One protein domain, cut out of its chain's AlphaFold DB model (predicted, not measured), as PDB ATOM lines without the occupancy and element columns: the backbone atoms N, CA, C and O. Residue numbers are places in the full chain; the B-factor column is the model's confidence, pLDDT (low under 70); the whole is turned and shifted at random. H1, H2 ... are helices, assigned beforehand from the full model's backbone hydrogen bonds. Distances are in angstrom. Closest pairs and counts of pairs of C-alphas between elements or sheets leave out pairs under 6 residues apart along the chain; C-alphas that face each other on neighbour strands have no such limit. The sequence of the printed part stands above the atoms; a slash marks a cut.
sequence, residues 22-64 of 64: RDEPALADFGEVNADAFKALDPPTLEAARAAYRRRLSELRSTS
ATOM      1  N   ARG A  22     -22.114  27.411  48.909       92.06
ATOM      2  CA  ARG A  22     -22.206  26.033  48.389       92.06
ATOM      3  C   ARG A  22     -22.951  25.940  47.058       92.06
ATOM      4  O   ARG A  22     -22.709  24.993  46.318       92.06
ATOM      5  N   ASP A  23     -23.809  26.908  46.769       95.06
ATOM      6  CA  ASP A  23     -24.678  26.969  45.596       95.06
ATOM      7  C   ASP A  23     -24.955  28.431  45.193       95.06
ATOM      8  O   ASP A  23     -24.516  29.375  45.861       95.06
ATOM      9  N   GLU A  24     -25.622  28.623  44.049       94.06
ATOM     10  CA  GLU A  24     -25.945  29.963  43.538       94.06
ATOM     11  C   GLU A  24     -26.843  30.779  44.484       94.06
ATOM     12  O   GLU A  24     -26.525  31.953  44.687       94.06
ATOM     13  N   PRO A  25     -27.913  30.218  45.091       94.62
ATOM     14  CA  PRO A  25     -28.732  30.955  46.051       94.62
ATOM     15  C   PRO A  25     -27.936  31.466  47.257       94.62
ATOM     16  O   PRO A  25     -28.014  32.650  47.572       94.62
ATOM     17  N   ALA A  26     -27.090  30.633  47.874       94.00
ATOM     18  CA  ALA A  26     -26.272  31.053  49.012       94.00
ATOM     19  C   ALA A  26     -25.269  32.157  48.638       94.00
ATOM     20  O   ALA A  26     -24.956  33.029  49.454       94.00
ATOM     21  N   LEU A  27     -24.750  32.132  47.405       94.56
ATOM     22  CA  LEU A  27     -23.874  33.188  46.902       94.56
ATOM     23  C   LEU A  27     -24.638  34.507  46.700       94.56
ATOM     24  O   LEU A  27     -24.105  35.570  47.022       94.56
ATOM     25  N   ALA A  28     -25.876  34.443  46.199       93.12
ATOM     26  CA  ALA A  28     -26.740  35.610  46.040       93.12
ATOM     27  C   ALA A  28     -27.103  36.234  47.397       93.12
ATOM     28  O   ALA A  28     -26.898  37.435  47.579       93.12
ATOM     29  N   ASP A  29     -27.514  35.416  48.371       94.88
ATOM     30  CA  ASP A  29     -27.817  35.853  49.740       94.88
ATOM     31  C   ASP A  29     -26.609  36.549  50.384       94.88
ATOM     32  O   ASP A  29     -26.735  37.604  51.009       94.88
ATOM     33  N   PHE A  30     -25.405  35.999  50.189       92.31
ATOM     34  CA  PHE A  30     -24.170  36.637  50.644       92.31
ATOM     35  C   PHE A  30     -23.993  38.038  50.039       92.31
ATOM     36  O   PHE A  30     -23.624  38.975  50.754       92.31
ATOM     37  N   GLY A  31     -24.256  38.187  48.738       91.00
ATOM     38  CA  GLY A  31     -24.189  39.469  48.041       91.00
ATOM     39  C   GLY A  31     -25.166  40.500  48.606       91.00
ATOM     40  O   GLY A  31     -24.778  41.652  48.804       91.00
ATOM     41  N   GLU A  32     -26.396  40.087  48.913       92.94
ATOM     42  CA  GLU A  32     -27.425  40.963  49.484       92.94
ATOM     43  C   GLU A  32     -27.091  41.395  50.915       92.94
ATOM     44  O   GLU A  32     -27.094  42.590  51.212       92.94
ATOM     45  N   VAL A  33     -26.717  40.450  51.787       93.50
ATOM     46  CA  VAL A  33     -26.376  40.730  53.195       93.50
ATOM     47  C   VAL A  33     -25.175  41.675  53.314       93.50
ATOM     48  O   VAL A  33     -25.128  42.507  54.219       93.50
ATOM     49  N   ASN A  34     -24.208  41.574  52.398       90.56
ATOM     50  CA  ASN A  34     -22.982  42.375  52.428       90.56
ATOM     51  C   ASN A  34     -23.022  43.593  51.489       90.56
ATOM     52  O   ASN A  34     -22.016  44.294  51.361       90.56
ATOM     53  N   ALA A  35     -24.164  43.886  50.855       88.94
ATOM     54  CA  ALA A  35     -24.284  44.956  49.864       88.94
ATOM     55  C   ALA A  35     -23.831  46.324  50.403       88.94
ATOM     56  O   ALA A  35     -23.166  47.080  49.694       88.94
ATOM     57  N   ASP A  36     -24.148  46.635  51.662       90.56
ATOM     58  CA  ASP A  36     -23.728  47.887  52.298       90.56
ATOM     59  C   ASP A  36     -22.241  47.898  52.665       90.56
ATOM     60  O   ASP A  36     -21.582  48.923  52.499       90.56
ATOM     61  N   ALA A  37     -21.680  46.758  53.077       88.44
ATOM     62  CA  ALA A  37     -20.248  46.637  53.346       88.44
ATOM     63  C   ALA A  37     -19.417  46.862  52.070       88.44
ATOM     64  O   ALA A  37     -18.387  47.532  52.113       88.44
ATOM     65  N   PHE A  38     -19.897  46.391  50.914       87.88
ATOM     66  CA  PHE A  38     -19.227  46.622  49.632       87.88
ATOM     67  C   PHE A  38     -19.221  48.093  49.200       87.88
ATOM     68  O   PHE A  38     -18.286  48.513  48.526       87.88
ATOM     69  N   LYS A  39     -20.212  48.901  49.603       85.94
ATOM     70  CA  LYS A  39     -20.230  50.348  49.309       85.94
ATOM     71  C   LYS A  39     -19.138  51.121  50.052       85.94
ATOM     72  O   LYS A  39     -18.794  52.218  49.626       85.94
ATOM     73  N   ALA A  40     -18.633  50.576  51.159       89.75
ATOM     74  CA  ALA A  40     -17.574  51.189  51.956       89.75
ATOM     75  C   ALA A  40     -16.160  50.862  51.442       89.75
ATOM     76  O   ALA A  40     -15.195  51.444  51.933       89.75
ATOM     77  N   LEU A  41     -16.030  49.941  50.479       89.75
ATOM     78  CA  LEU A  41     -14.750  49.626  49.850       89.75
ATOM     79  C   LEU A  41     -14.312  50.756  48.920       89.75
ATOM     80  O   LEU A  41     -15.129  51.387  48.244       89.75
ATOM     81  N   ASP A  42     -13.003  50.971  48.844       92.44
ATOM     82  CA  ASP A  42     -12.421  51.803  47.804       92.44
ATOM     83  C   ASP A  42     -12.689  51.201  46.403       92.44
ATOM     84  O   ASP A  42     -12.921  49.991  46.265       92.44
ATOM     85  N   PRO A  43     -12.677  52.028  45.340       92.06
ATOM     86  CA  PRO A  43     -12.997  51.569  43.992       92.06
ATOM     87  C   PRO A  43     -12.176  50.366  43.487       92.06
ATOM     88  O   PRO A  43     -12.801  49.437  42.962       92.06
ATOM     89  N   PRO A  44     -10.830  50.312  43.624       92.94
ATOM     90  CA  PRO A  44     -10.076  49.156  43.143       92.94
ATOM     91  C   PRO A  44     -10.413  47.873  43.914       92.94
ATOM     92  O   PRO A  44     -10.567  46.814  43.295       92.94
ATOM     93  N   THR A  45     -10.610  47.944  45.234       93.06
ATOM     94  CA  THR A  45     -11.019  46.783  46.038       93.06
ATOM     95  C   THR A  45     -12.427  46.306  45.680       93.06
ATOM     96  O   THR A  45     -12.658  45.098  45.575       93.06
ATOM     97  N   LEU A  46     -13.367  47.222  45.426       93.00
ATOM     98  CA  LEU A  46     -14.726  46.873  45.008       93.00
ATOM     99  C   LEU A  46     -14.744  46.136  43.661       93.00
ATOM    100  O   LEU A  46     -15.440  45.129  43.512       93.00
ATOM    101  N   GLU A  47     -13.982  46.609  42.676       93.62
ATOM    102  CA  GLU A  47     -13.908  45.951  41.368       93.62
ATOM    103  C   GLU A  47     -13.259  44.563  41.457       93.62
ATOM    104  O   GLU A  47     -13.754  43.607  40.848       93.62
ATOM    105  N   ALA A  48     -12.222  44.408  42.288       94.50
ATOM    106  CA  ALA A  48     -11.617  43.107  42.559       94.50
ATOM    107  C   ALA A  48     -12.599  42.144  43.259       94.50
ATOM    108  O   ALA A  48     -12.751  40.996  42.835       94.50
ATOM    109  N   ALA A  49     -13.343  42.621  44.262       94.06
ATOM    110  CA  ALA A  49     -14.386  41.852  44.943       94.06
ATOM    111  C   ALA A  49     -15.498  41.401  43.975       94.06
ATOM    112  O   ALA A  49     -15.925  40.243  43.998       94.06
ATOM    113  N   ARG A  50     -15.930  42.279  43.057       93.81
ATOM    114  CA  ARG A  50     -16.900  41.944  41.997       93.81
ATOM    115  C   ARG A  50     -16.368  40.879  41.044       93.81
ATOM    116  O   ARG A  50     -17.120  39.993  40.632       93.81
ATOM    117  N   ALA A  51     -15.090  40.950  40.675       95.19
ATOM    118  CA  ALA A  51     -14.457  39.931  39.844       95.19
ATOM    119  C   ALA A  51     -14.422  38.567  40.555       95.19
ATOM    120  O   ALA A  51     -14.790  37.561  39.945       95.19
ATOM    121  N   ALA A  52     -14.075  38.540  41.846       94.81
ATOM    122  CA  ALA A  52     -14.101  37.330  42.665       94.81
ATOM    123  C   ALA A  52     -15.512  36.725  42.764       94.81
ATOM    124  O   ALA A  52     -15.679  35.521  42.562       94.81
ATOM    125  N   TYR A  53     -16.540  37.555  42.976       94.88
ATOM    126  CA  TYR A  53     -17.938  37.116  43.000       94.88
ATOM    127  C   TYR A  53     -18.352  36.448  41.681       94.88
ATOM    128  O   TYR A  53     -18.870  35.331  41.674       94.88
ATOM    129  N   ARG A  54     -18.080  37.104  40.541       95.00
ATOM    130  CA  ARG A  54     -18.408  36.561  39.210       95.00
ATOM    131  C   ARG A  54     -17.690  35.242  38.935       95.00
ATOM    132  O   ARG A  54     -18.298  34.329  38.378       95.00
ATOM    133  N   ARG A  55     -16.420  35.133  39.337       95.50
ATOM    134  CA  ARG A  55     -15.646  33.891  39.228       95.50
ATOM    135  C   ARG A  55     -16.311  32.767  40.019       95.50
ATOM    136  O   ARG A  55     -16.579  31.717  39.446       95.50
ATOM    137  N   ARG A  56     -16.660  33.013  41.286       95.06
ATOM    138  CA  ARG A  56     -17.324  32.013  42.130       95.06
ATOM    139  C   ARG A  56     -18.672  31.570  41.561       95.06
ATOM    140  O   ARG A  56     -18.959  30.378  41.533       95.06
ATOM    141  N   LEU A  57     -19.469  32.505  41.047       94.94
ATOM    142  CA  LEU A  57     -20.737  32.193  40.385       94.94
ATOM    143  C   LEU A  57     -20.532  31.298  39.153       94.94
ATOM    144  O   LEU A  57     -21.279  30.347  38.943       94.94
ATOM    145  N   SER A  58     -19.501  31.582  38.353       95.19
ATOM    146  CA  SER A  58     -19.145  30.764  37.192       95.19
ATOM    147  C   SER A  58     -18.717  29.348  37.590       95.19
ATOM    148  O   SER A  58     -19.087  28.393  36.910       95.19
ATOM    149  N   GLU A  59     -17.950  29.196  38.672       94.31
ATOM    150  CA  GLU A  59     -17.531  27.889  39.199       94.31
ATOM    151  C   GLU A  59     -18.735  27.053  39.649       94.31
ATOM    152  O   GLU A  59     -18.852  25.887  39.272       94.31
ATOM    153  N   LEU A  60     -19.653  27.658  40.408       93.69
ATOM    154  CA  LEU A  60     -20.862  26.987  40.893       93.69
ATOM    155  C   LEU A  60     -21.757  26.535  39.732       93.69
ATOM    156  O   LEU A  60     -22.191  25.388  39.713       93.69
ATOM    157  N   ARG A  61     -21.929  27.384  38.712       91.88
ATOM    158  CA  ARG A  61     -22.666  27.051  37.478       91.88
ATOM    159  C   ARG A  61     -22.035  25.941  36.657       91.88
ATOM    160  O   ARG A  61     -22.746  25.191  36.008       91.88
ATOM    161  N   SER A  62     -20.706  25.863  36.648       89.62
ATOM    162  CA  SER A  62     -19.976  24.845  35.879       89.62
ATOM    163  C   SER A  62     -19.966  23.478  36.570       89.62
ATOM    164  O   SER A  62     -19.599  22.487  35.949       89.62
ATOM    165  N   THR A  63     -20.313  23.438  37.859       77.69
ATOM    166  CA  THR A  63     -20.315  22.221  38.685       77.69
ATOM    167  C   THR A  63     -21.721  21.620  38.830       77.69
ATOM    168  O   THR A  63     -21.854  20.511  39.346       77.69
ATOM    169  N   SER A  64     -22.757  22.340  38.384       56.97
ATOM    170  CA  SER A  64     -24.161  21.917  38.421       56.97
ATOM    171  C   SER A  64     -24.626  21.319  37.097       56.97
ATOM    172  O   SER A  64     -25.611  20.551  37.169       56.97
TER     173      SER A  64
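This is residues 22 to 64 of the 64 residues of an uncharacterized protein of Caulobacter sp. YL-Caulobacter (UniProt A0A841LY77). One long helix, H3, makes the length of a flat, narrow, U-like loop of helices, with the shorter H1 folded back beside it and running opposite ways. The short H2 is in the turn between them; H1 and H3 meet where H1 begins, at residues 57 to 61 of H3, and are separated by an open gap toward the turn. The printed part has 43 residues with three named helices, in the order H1, H2, H3 along the chain, and no named strand; the class is all helix. The whole is only just loose, close to compact, with a radius of gyration of the C-alphas of 11.1 A, and it spans 33 by 19 by 8 A.

The longest helix is H3, residues 43 to 63. H1, residues 24 to 33, touches H3, with 4 pairs of C-alphas within 8 A. H3 touches H1 with residues 57 to 61 alone, and the closest C-alphas of the two helices, those of Glu 24 and Leu 60, are 6.5 A apart. Their lines stand at a shallow tilt of 23 degrees and they run opposite ways, with their centres 12.1 A apart. H2, residues 35 to 39, is close to H3 but not clearly touching it, with 2 pairs of C-alphas within 8 A. The closest C-alphas of H2 and H3 are those of Phe 38 and Leu 46, 6.5 A apart. H1 and H2 meet only through their link. In H1, H2 and H3 every O i to N i+4 pair is within hydrogen-bond range.

H3 has 21 residues, Pro 43 to Thr 63, and is 30.7 A long from first to last C-alpha. It begins with C-alpha 43 at (-12.997, 51.569, 43.992) and ends with C-alpha 63 at (-20.315, 22.221, 38.685). H1 has 10 residues, Glu 24 to Val 33, and is 14.5 A long, with C-alpha 24 at (-25.945, 29.963, 43.538). H2 has 5 residues, Ala 35 to Lys 39, and is 6.8 A long.

The two C-alphas farthest apart are those of Asp 42 and Ser 64, at 33.5 A, while those of Arg 22 and Ser 64, the first and last printed, are 11.0 A apart. The outline is flat. Residues 32 to 37, of which 35 to 37 belong to H2, stand free. The link from H1 to H2, 1 residue, and the link from H2 to H3, 3 residues, are both tight. The printed part has no cut, and Ser 64 is the chain's last residue. The mean pLDDT of the printed part is 91.6, and one residue, Ser 64, is under 70.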